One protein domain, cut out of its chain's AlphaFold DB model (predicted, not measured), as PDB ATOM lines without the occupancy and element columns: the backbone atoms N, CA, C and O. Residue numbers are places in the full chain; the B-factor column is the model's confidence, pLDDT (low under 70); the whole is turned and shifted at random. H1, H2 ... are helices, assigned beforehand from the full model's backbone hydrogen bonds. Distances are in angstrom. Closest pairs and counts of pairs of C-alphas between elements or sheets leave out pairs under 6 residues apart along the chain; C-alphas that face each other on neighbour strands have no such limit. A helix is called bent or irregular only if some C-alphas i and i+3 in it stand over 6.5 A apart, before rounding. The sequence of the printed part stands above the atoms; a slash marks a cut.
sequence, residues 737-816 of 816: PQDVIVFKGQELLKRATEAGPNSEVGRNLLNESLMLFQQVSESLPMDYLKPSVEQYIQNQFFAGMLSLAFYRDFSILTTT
ATOM      1  N   PRO A 737      30.418  42.874  15.324       84.31
ATOM      2  CA  PRO A 737      31.383  43.649  16.107       84.31
ATOM      3  C   PRO A 737      32.402  42.775  16.853       84.31
ATOM      4  O   PRO A 737      33.547  43.183  17.022       84.31
ATOM      5  N   GLN A 738      32.000  41.573  17.274       85.38
ATOM      6  CA  GLN A 738      32.889  40.625  17.946       85.38
ATOM      7  C   GLN A 738      33.931  40.056  16.975       85.38
ATOM      8  O   GLN A 738      35.099  39.957  17.339       85.38
ATOM      9  N   ASP A 739      33.548  39.770  15.724       85.25
ATOM     10  CA  ASP A 739      34.482  39.294  14.694       85.25
ATOM     11  C   ASP A 739      35.598  40.319  14.433       85.25
ATOM     12  O   ASP A 739      36.768  39.954  14.338       85.25
ATOM     13  N   VAL A 740      35.268  41.617  14.402       86.06
ATOM     14  CA  VAL A 740      36.257  42.701  14.234       86.06
ATOM     15  C   VAL A 740      37.298  42.704  15.355       86.06
ATOM     16  O   VAL A 740      38.489  42.869  15.086       86.06
ATOM     17  N   ILE A 741      36.871  42.486  16.602       88.12
ATOM     18  CA  ILE A 741      37.779  42.407  17.757       88.12
ATOM     19  C   ILE A 741      38.726  41.210  17.606       88.12
ATOM     20  O   ILE A 741      39.932  41.358  17.808       88.12
ATOM     21  N   VAL A 742      38.205  40.049  17.189       88.44
ATOM     22  CA  VAL A 742      39.016  38.850  16.919       88.44
ATOM     23  C   VAL A 742      40.056  39.133  15.834       88.44
ATOM     24  O   VAL A 742      41.238  38.851  16.033       88.44
ATOM     25  N   PHE A 743      39.650  39.740  14.719       88.81
ATOM     26  CA  PHE A 743      40.545  40.073  13.611       88.81
ATOM     27  C   PHE A 743      41.656  41.049  14.008       88.81
ATOM     28  O   PHE A 743      42.814  40.839  13.645       88.81
ATOM     29  N   LYS A 744      41.329  42.075  14.802       88.12
ATOM     30  CA  LYS A 744      42.318  43.012  15.349       88.12
ATOM     31  C   LYS A 744      43.292  42.304  16.293       88.12
ATOM     32  O   LYS A 744      44.498  42.509  16.195       88.12
ATOM     33  N   GLY A 745      42.789  41.415  17.153       89.88
ATOM     34  CA  GLY A 745      43.626  40.571  18.006       89.88
ATOM     35  C   GLY A 745      44.638  39.749  17.201       89.88
ATOM     36  O   GLY A 745      45.821  39.731  17.537       89.88
ATOM     37  N   GLN A 746      44.206  39.132  16.096       88.81
ATOM     38  CA  GLN A 746      45.080  38.349  15.212       88.81
ATOM     39  C   GLN A 746      46.130  39.197  14.485       88.81
ATOM     40  O   GLN A 746      47.282  38.776  14.364       88.81
ATOM     41  N   GLU A 747      45.761  40.393  14.018       89.12
ATOM     42  CA  GLU A 747      46.705  41.334  13.408       89.12
ATOM     43  C   GLU A 747      47.831  41.695  14.385       89.12
ATOM     44  O   GLU A 747      49.011  41.573  14.045       89.12
ATOM     45  N   LEU A 748      47.475  42.099  15.611       89.94
ATOM     46  CA  LEU A 748      48.440  42.474  16.648       89.94
ATOM     47  C   LEU A 748      49.364  41.305  17.004       89.94
ATOM     48  O   LEU A 748      50.573  41.495  17.140       89.94
ATOM     49  N   LEU A 749      48.817  40.090  17.083       89.44
ATOM     50  CA  LEU A 749      49.576  38.872  17.352       89.44
ATOM     51  C   LEU A 749      50.619  38.587  16.262       89.44
ATOM     52  O   LEU A 749      51.781  38.273  16.547       89.44
ATOM     53  N   LYS A 750      50.227  38.743  14.994       88.00
ATOM     54  CA  LYS A 750      51.140  38.571  13.864       88.00
ATOM     55  C   LYS A 750      52.220  39.653  13.849       88.00
ATOM     56  O   LYS A 750      53.398  39.324  13.742       88.00
ATOM     57  N   ARG A 751      51.845  40.921  14.036       87.88
ATOM     58  CA  ARG A 751      52.796  42.042  14.111       87.88
ATOM     59  C   ARG A 751      53.779  41.893  15.270       87.88
ATOM     60  O   ARG A 751      54.946  42.236  15.116       87.88
ATOM     61  N   ALA A 752      53.343  41.349  16.405       89.56
ATOM     62  CA  ALA A 752      54.235  41.026  17.514       89.56
ATOM     63  C   ALA A 752      55.268  39.957  17.135       89.56
ATOM     64  O   ALA A 752      56.440  40.076  17.493       89.56
ATOM     65  N   THR A 753      54.834  38.951  16.372       88.19
ATOM     66  CA  THR A 753      55.710  37.890  15.854       88.19
ATOM     67  C   THR A 753      56.770  38.465  14.910       88.19
ATOM     68  O   THR A 753      57.944  38.126  15.023       88.19
ATOM     69  N   GLU A 754      56.380  39.384  14.022       87.44
ATOM     70  CA  GLU A 754      57.286  40.063  13.084       87.44
ATOM     71  C   GLU A 754      58.248  41.045  13.780       87.44
ATOM     72  O   GLU A 754      59.417  41.126  13.411       87.44
ATOM     73  N   ALA A 755      57.789  41.765  14.813       86.31
ATOM     74  CA  ALA A 755      58.607  42.694  15.603       86.31
ATOM     75  C   ALA A 755      59.615  41.987  16.534       86.31
ATOM     76  O   ALA A 755      60.553  42.608  17.037       86.31
ATOM     77  N   GLY A 756      59.423  40.690  16.772       82.88
ATOM     78  CA  GLY A 756      60.225  39.881  17.677       82.88
ATOM     79  C   GLY A 756      59.685  39.915  19.119       82.88
ATOM     80  O   GLY A 756      59.502  40.998  19.687       82.88
ATOM     81  N   PRO A 757      59.496  38.748  19.762       69.94
ATOM     82  CA  PRO A 757      58.773  38.619  21.036       69.94
ATOM     83  C   PRO A 757      59.462  39.269  22.246       69.94
ATOM     84  O   PRO A 757      58.808  39.550  23.251       69.94
ATOM     85  N   ASN A 758      60.773  39.515  22.149       78.19
ATOM     86  CA  ASN A 758      61.584  40.141  23.198       78.19
ATOM     87  C   ASN A 758      61.750  41.657  23.016       78.19
ATOM     88  O   ASN A 758      62.393  42.302  23.843       78.19
ATOM     89  N   SER A 759      61.201  42.233  21.942       88.44
ATOM     90  CA  SER A 759      61.162  43.685  21.779       88.44
ATOM     91  C   SER A 759      60.065  44.285  22.661       88.44
ATOM     92  O   SER A 759      59.007  43.684  22.854       88.44
ATOM     93  N   GLU A 760      60.293  45.492  23.182       87.94
ATOM     94  CA  GLU A 760      59.286  46.225  23.961       87.94
ATOM     95  C   GLU A 760      57.993  46.422  23.153       87.94
ATOM     96  O   GLU A 760      56.888  46.200  23.648       87.94
ATOM     97  N   VAL A 761      58.143  46.725  21.860       89.69
ATOM     98  CA  VAL A 761      57.036  46.860  20.906       89.69
ATOM     99  C   VAL A 761      56.271  45.541  20.755       89.69
ATOM    100  O   VAL A 761      55.049  45.532  20.889       89.69
ATOM    101  N   GLY A 762      56.964  44.420  20.534       88.69
ATOM    102  CA  GLY A 762      56.345  43.099  20.425       88.69
ATOM    103  C   GLY A 762      55.599  42.701  21.697       88.69
ATOM    104  O   GLY A 762      54.477  42.202  21.625       88.69
ATOM    105  N   ARG A 763      56.158  42.996  22.877       89.56
ATOM    106  CA  ARG A 763      55.508  42.701  24.161       89.56
ATOM    107  C   ARG A 763      54.244  43.528  24.386       89.56
ATOM    108  O   ARG A 763      53.247  42.982  24.857       89.56
ATOM    109  N   ASN A 764      54.260  44.806  24.011       91.62
ATOM    110  CA  ASN A 764      53.080  45.672  24.076       91.62
ATOM    111  C   ASN A 764      51.962  45.169  23.151       91.62
ATOM    112  O   ASN A 764      50.823  45.042  23.596       91.62
ATOM    113  N   LEU A 765      52.299  44.780  21.916       92.19
ATOM    114  CA  LEU A 765      51.345  44.202  20.960       92.19
ATOM    115  C   LEU A 765      50.733  42.881  21.469       92.19
ATOM    116  O   LEU A 765      49.530  42.663  21.325       92.19
ATOM    117  N   LEU A 766      51.526  42.012  22.114       92.19
ATOM    118  CA  LEU A 766      51.025  40.770  22.722       92.19
ATOM    119  C   LEU A 766      50.036  41.048  23.861       92.19
ATOM    120  O   LEU A 766      48.980  40.418  23.908       92.19
ATOM    121  N   ASN A 767      50.338  42.002  24.743       92.19
ATOM    122  CA  ASN A 767      49.430  42.391  25.825       92.19
ATOM    123  C   ASN A 767      48.112  42.968  25.285       92.19
ATOM    124  O   ASN A 767      47.040  42.598  25.759       92.19
ATOM    125  N   GLU A 768      48.176  43.831  24.271       92.69
ATOM    126  CA  GLU A 768      46.984  44.414  23.649       92.69
ATOM    127  C   GLU A 768      46.137  43.346  22.936       92.69
ATOM    128  O   GLU A 768      44.920  43.303  23.117       92.69
ATOM    129  N   SER A 769      46.770  42.410  22.216       92.94
ATOM    130  CA  SER A 769      46.064  41.277  21.597       92.94
ATOM    131  C   SER A 769      45.336  40.401  22.627       92.94
ATOM    132  O   SER A 769      44.203  39.987  22.387       92.94
ATOM    133  N   LEU A 770      45.948  40.166  23.797       92.56
ATOM    134  CA  LEU A 770      45.355  39.364  24.868       92.56
ATOM    135  C   LEU A 770      44.115  40.047  25.444       92.56
ATOM    136  O   LEU A 770      43.091  39.390  25.623       92.56
ATOM    137  N   MET A 771      44.194  41.358  25.687       92.69
ATOM    138  CA  MET A 771      43.062  42.154  26.169       92.69
ATOM    139  C   MET A 771      41.876  42.076  25.202       92.69
ATOM    140  O   MET A 771      40.742  41.880  25.635       92.69
ATOM    141  N   LEU A 772      42.127  42.168  23.891       91.25
ATOM    142  CA  LEU A 772      41.080  42.035  22.875       91.25
ATOM    143  C   LEU A 772      40.465  40.629  22.863       91.25
ATOM    144  O   LEU A 772      39.244  40.506  22.859       91.25
ATOM    145  N   PHE A 773      41.269  39.561  22.912       91.19
ATOM    146  CA  PHE A 773      40.725  38.198  22.943       91.19
ATOM    147  C   PHE A 773      39.952  37.887  24.231       91.19
ATOM    148  O   PHE A 773      38.960  37.162  24.178       91.19
ATOM    149  N   GLN A 774      40.352  38.451  25.374       89.00
ATOM    150  CA  GLN A 774      39.617  38.309  26.635       89.00
ATOM    151  C   GLN A 774      38.223  38.949  26.569       89.00
ATOM    152  O   GLN A 774      37.270  38.353  27.072       89.00
ATOM    153  N   GLN A 775      38.074  40.101  25.898       88.75
ATOM    154  CA  GLN A 775      36.779  40.780  25.718       88.75
ATOM    155  C   GLN A 775      35.741  39.940  24.961       88.75
ATOM    156  O   GLN A 775      34.545  40.129  25.159       88.75
ATOM    157  N   VAL A 776      36.186  39.026  24.096       87.44
ATOM    158  CA  VAL A 776      35.321  38.150  23.282       87.44
ATOM    159  C   VAL A 776      35.476  36.672  23.645       87.44
ATOM    160  O   VAL A 776      35.113  35.798  22.863       87.44
ATOM    161  N   SER A 777      36.023  36.370  24.823       82.38
ATOM    162  CA  SER A 777      36.391  35.005  25.221       82.38
ATOM    163  C   SER A 777      35.212  34.021  25.256       82.38
ATOM    164  O   SER A 777      35.401  32.857  24.903       82.38
ATOM    165  N   GLU A 778      34.003  34.488  25.590       78.94
ATOM    166  CA  GLU A 778      32.763  33.691  25.598       78.94
ATOM    167  C   GLU A 778      32.356  33.197  24.203       78.94
ATOM    168  O   GLU A 778      31.912  32.061  24.038       78.94
ATOM    169  N   SER A 779      32.516  34.042  23.183       77.56
ATOM    170  CA  SER A 779      32.060  33.772  21.817       77.56
ATOM    171  C   SER A 779      33.189  33.434  20.846       77.56
ATOM    172  O   SER A 779      32.911  33.112  19.690       77.56
ATOM    173  N   LEU A 780      34.452  33.466  21.291       81.38
ATOM    174  CA  LEU A 780      35.627  33.194  20.466       81.38
ATOM    175  C   LEU A 780      35.539  31.774  19.877       81.38
ATOM    176  O   LEU A 780      35.553  30.798  20.621       81.38
ATOM    177  N   PRO A 781      35.492  31.576  18.553       79.06
ATOM    178  CA  PRO A 781      35.460  30.231  17.972       79.06
ATOM    179  C   PRO A 781      36.760  29.447  18.217       79.06
ATOM    180  O   PRO A 781      37.835  30.032  18.374       79.06
ATOM    181  N   MET A 782      36.681  28.113  18.253       81.31
ATOM    182  CA  MET A 782      37.862  27.261  18.480       81.31
ATOM    183  C   MET A 782      38.907  27.415  17.363       81.31
ATOM    184  O   MET A 782      40.108  27.416  17.635       81.31
ATOM    185  N   ASP A 783      38.438  27.650  16.135       77.81
ATOM    186  CA  ASP A 783      39.263  27.903  14.948       77.81
ATOM    187  C   ASP A 783      40.188  29.118  15.095       77.81
ATOM    188  O   ASP A 783      41.194  29.199  14.400       77.81
ATOM    189  N   TYR A 784      39.864  30.059  15.988       82.25
ATOM    190  CA  TYR A 784      40.706  31.219  16.284       82.25
ATOM    191  C   TYR A 784      41.523  31.036  17.556       82.25
ATOM    192  O   TYR A 784      42.685  31.427  17.598       82.25
ATOM    193  N   LEU A 785      40.945  30.413  18.585       85.25
ATOM    194  CA  LEU A 785      41.643  30.197  19.850       85.25
ATOM    195  C   LEU A 785      42.891  29.338  19.671       85.25
ATOM    196  O   LEU A 785      43.952  29.712  20.163       85.25
ATOM    197  N   LYS A 786      42.771  28.196  18.986       85.44
ATOM    198  CA  LYS A 786      43.880  27.246  18.872       85.44
ATOM    199  C   LYS A 786      45.095  27.868  18.157       85.44
ATOM    200  O   LYS A 786      46.171  27.844  18.755       85.44
ATOM    201  N   PRO A 787      44.952  28.510  16.979       85.88
ATOM    202  CA  PRO A 787      46.067  29.220  16.352       85.88
ATOM    203  C   PRO A 787      46.619  30.370  17.204       85.88
ATOM    204  O   PRO A 787      47.835  30.526  17.286       85.88
ATOM    205  N   SER A 788      45.762  31.148  17.880       87.25
ATOM    206  CA  SER A 788      46.220  32.241  18.751       87.25
ATOM    207  C   SER A 788      47.051  31.728  19.933       87.25
ATOM    208  O   SER A 788      48.086  32.302  20.264       87.25
ATOM    209  N   VAL A 789      46.646  30.612  20.548       88.38
ATOM    210  CA  VAL A 789      47.396  29.926  21.613       88.38
ATOM    211  C   VAL A 789      48.745  29.423  21.098       88.38
ATOM    212  O   VAL A 789      49.771  29.659  21.737       88.38
ATOM    213  N   GLU A 790      48.769  28.780  19.930       87.94
ATOM    214  CA  GLU A 790      50.004  28.306  19.293       87.94
ATOM    215  C   GLU A 790      50.964  29.468  18.985       87.94
ATOM    216  O   GLU A 790      52.157  29.379  19.280       87.94
ATOM    217  N   GLN A 791      50.454  30.594  18.483       87.50
ATOM    218  CA  GLN A 791      51.257  31.797  18.249       87.50
ATOM    219  C   GLN A 791      51.749  32.443  19.551       87.50
ATOM    220  O   GLN A 791      52.891  32.900  19.598       87.50
ATOM    221  N   TYR A 792      50.973  32.445  20.638       91.38
ATOM    222  CA  TYR A 792      51.484  32.895  21.938       91.38
ATOM    223  C   TYR A 792      52.622  32.014  22.457       91.38
ATOM    224  O   TYR A 792      53.584  32.537  23.024       91.38
ATOM    225  N   ILE A 793      52.552  30.698  22.238       88.38
ATOM    226  CA  ILE A 793      53.631  29.762  22.585       88.38
ATOM    227  C   ILE A 793      54.887  30.074  21.762       88.38
ATOM    228  O   ILE A 793      55.971  30.196  22.333       88.38
ATOM    229  N   GLN A 794      54.746  30.267  20.448       88.38
ATOM    230  CA  GLN A 794      55.858  30.631  19.559       88.38
ATOM    231  C   GLN A 794      56.526  31.949  19.975       88.38
ATOM    232  O   GLN A 794      57.747  32.070  19.928       88.38
ATOM    233  N   ASN A 795      55.735  32.909  20.459       88.81
ATOM    234  CA  ASN A 795      56.208  34.195  20.966       88.81
ATOM    235  C   ASN A 795      56.661  34.166  22.440       88.81
ATOM    236  O   ASN A 795      56.863  35.220  23.041       88.81
ATOM    237  N   GLN A 796      56.796  32.985  23.057       89.62
ATOM    238  CA  GLN A 796      57.183  32.825  24.467       89.62
ATOM    239  C   GLN A 796      56.315  33.659  25.442       89.62
ATOM    240  O   GLN A 796      56.772  34.145  26.481       89.62
ATOM    241  N   PHE A 797      55.031  33.840  25.121       90.50
ATOM    242  CA  PHE A 797      54.048  34.572  25.927       90.50
ATOM    243  C   PHE A 797      53.160  33.622  26.740       90.50
ATOM    244  O   PHE A 797      51.932  33.654  26.679       90.50
ATOM    245  N   PHE A 798      53.795  32.750  27.526       87.38
ATOM    246  CA  PHE A 798      53.120  31.655  28.233       87.38
ATOM    247  C   PHE A 798      52.055  32.121  29.238       87.38
ATOM    248  O   PHE A 798      51.002  31.499  29.341       87.38
ATOM    249  N   ALA A 799      52.300  33.226  29.951       86.12
ATOM    250  CA  ALA A 799      51.343  33.765  30.920       86.12
ATOM    251  C   ALA A 799      50.039  34.232  30.251       86.12
ATOM    252  O   ALA A 799      48.952  33.946  30.748       86.12
ATOM    253  N   GLY A 800      50.142  34.902  29.098       84.69
ATOM    254  CA  GLY A 800      48.968  35.321  28.339       84.69
ATOM    255  C   GLY A 800      48.230  34.155  27.696       84.69
ATOM    256  O   GLY A 800      47.005  34.126  27.731       84.69
ATOM    257  N   MET A 801      48.961  33.152  27.200       87.62
ATOM    258  CA  MET A 801      48.367  31.906  26.707       87.62
ATOM    259  C   MET A 801      47.506  31.225  27.778       87.62
ATOM    260  O   MET A 801      46.336  30.936  27.528       87.62
ATOM    261  N   LEU A 802      48.066  31.021  28.977       85.94
ATOM    262  CA  LEU A 802      47.345  30.411  30.096       85.94
ATOM    263  C   LEU A 802      46.119  31.245  30.463       85.94
ATOM    264  O   LEU A 802      45.034  30.700  30.625       85.94
ATOM    265  N   SER A 803      46.279  32.568  30.546       85.69
ATOM    266  CA  SER A 803      45.175  33.475  30.853       85.69
ATOM    267  C   SER A 803      44.030  33.354  29.844       85.69
ATOM    268  O   SER A 803      42.884  33.197  30.255       85.69
ATOM    269  N   LEU A 804      44.318  33.359  28.539       84.62
ATOM    270  CA  LEU A 804      43.285  33.234  27.510       84.62
ATOM    271  C   LEU A 804      42.553  31.883  27.575       84.62
ATOM    272  O   LEU A 804      41.329  31.848  27.449       84.62
ATOM    273  N   ALA A 805      43.285  30.787  27.800       80.94
ATOM    274  CA  ALA A 805      42.698  29.456  27.947       80.94
ATOM    275  C   ALA A 805      41.782  29.372  29.183       80.94
ATOM    276  O   ALA A 805      40.635  28.942  29.070       80.94
ATOM    277  N   PHE A 806      42.242  29.872  30.336       81.00
ATOM    278  CA  PHE A 806      41.454  29.892  31.571       81.00
ATOM    279  C   PHE A 806      40.181  30.737  31.454       81.00
ATOM    280  O   PHE A 806      39.130  30.306  31.921       81.00
ATOM    281  N   TYR A 807      40.243  31.913  30.824       76.00
ATOM    282  CA  TYR A 807      39.069  32.786  30.665       76.00
ATOM    283  C   TYR A 807      37.949  32.138  29.839       76.00
ATOM    284  O   TYR A 807      36.767  32.338  30.131       76.00
ATOM    285  N   ARG A 808      38.307  31.328  28.837       74.00
ATOM    286  CA  ARG A 808      37.334  30.608  28.014       74.00
ATOM    287  C   ARG A 808      36.685  29.446  28.767       74.00
ATOM    288  O   ARG A 808      35.463  29.335  28.750       74.00
ATOM    289  N   ASP A 809      37.475  28.619  29.448       66.25
ATOM    290  CA  ASP A 809      36.947  27.476  30.208       66.25
ATOM    291  C   ASP A 809      36.108  27.924  31.415       66.25
ATOM    292  O   ASP A 809      35.070  27.331  31.709       66.25
ATOM    293  N   PHE A 810      36.502  29.014  32.083       58.72
ATOM    294  CA  PHE A 810      35.736  29.580  33.195       58.72
ATOM    295  C   PHE A 810      34.380  30.143  32.738       58.72
ATOM    296  O   PHE A 810      33.380  29.925  33.414       58.72
ATOM    297  N   SER A 811      34.321  30.785  31.565       55.53
ATOM    298  CA  SER A 811      33.059  31.272  30.983       55.53
ATOM    299  C   SER A 811      32.071  30.147  30.660       55.53
ATOM    300  O   SER A 811      30.873  30.289  30.915       55.53
ATOM    301  N   ILE A 812      32.570  29.018  30.136       53.97
ATOM    302  CA  ILE A 812      31.760  27.825  29.829       53.97
ATOM    303  C   ILE A 812      31.159  27.239  31.114       53.97
ATOM    304  O   ILE A 812      30.001  26.834  31.116       53.97
ATOM    305  N   LEU A 813      31.912  27.247  32.218       42.47
ATOM    306  CA  LEU A 813      31.463  26.744  33.521       42.47
ATOM    307  C   LEU A 813      30.431  27.647  34.218       42.47
ATOM    308  O   LEU A 813      29.692  27.162  35.066       42.47
ATOM    309  N   THR A 814      30.376  28.942  33.897       43.56
ATOM    310  CA  THR A 814      29.405  29.884  34.487       43.56
ATOM    311  C   THR A 814      28.096  30.020  33.702       43.56
ATOM    312  O   THR A 814      27.159  30.635  34.209       43.56
ATOM    313  N   THR A 815      28.018  29.486  32.478       43.72
ATOM    314  CA  THR A 815      26.820  29.555  31.609       43.72
ATOM    315  C   THR A 815      26.013  28.252  31.529       43.72
ATOM    316  O   THR A 815      24.901  28.270  31.000       43.72
ATOM    317  N   THR A 816      26.532  27.148  32.073       36.56
ATOM    318  CA  THR A 816      25.803  25.894  32.359       36.56
ATOM    319  C   THR A 816      25.327  25.857  33.798       36.56
ATOM    320  O   THR A 816      24.186  25.398  34.028       36.56
TER     321      THR A 816
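AT A GLANCE: This is residues 737 to 816 of the 816 residues of an uncharacterized protein of Trichophyton interdigitale (strain MR816) (UniProt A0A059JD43). Four helices lie side by side, lengthwise, in an up-and-down bundle made of two helical hairpins, H1 with H2 and H3 with H4. Contacts run round the bundle from H1 to H2, H4, H3 and back to H1, while H1 and H4 stay apart on opposite corners. The printed part has 80 residues, with four named helices in the order H1, H2, H3, H4 and no named strand; the class is all helix. It is compact, with a radius of gyration of the C-alphas of 12.1 A, and its outline is elongated, 41 by 25 by 18 A.

IN THESE COORDINATES: H1, residues 737 to 755, begins at C-alpha 737 (31.383, 43.649, 16.107) and is 27.2 A long. H2, residues 760 to 775, measures 23.2 A. H3, residues 782 to 794, measures 18.3 A and is neither bent nor irregular, but only just: C-alphas 783 and 786 are 6.1 A apart. H4, residues 798 to 815, measures 26.6 A and ends at C-alpha 815 (26.820, 29.555, 31.609).

HOW THE PARTS SIT: H1 and H2 touch, opposite ways at a shallow tilt of 20 degrees; their closest C-alphas, of Ala 752 and Gly 762, are 4.2 A apart. H1 touches H3, the same way at 21 degrees, closest at the C-alphas of Gln 746 and Ser 788, 7.2 A. H2 and H3 are close but not clearly touching. H2, with residues 767 to 774 alone, touches H4, closest at the C-alphas of Gln 774 and Leu 804, 6.3 A. H3, with residues 789 to 793 alone, touches H4, opposite ways at 24 degrees, closest at the C-alphas of Val 789 and Met 801, 5.6 A. In H1, H2 and H4 every O i to N i+4 pair is within hydrogen-bond range; in H3, 8 of 9 are.

THE WHOLE: The C-alphas farthest apart, of Ser 759 and Thr 816, are 41.0 A apart. The printed part has no cut and no long link. Confidence is under 70 at residue 757 and residues 809 to 816.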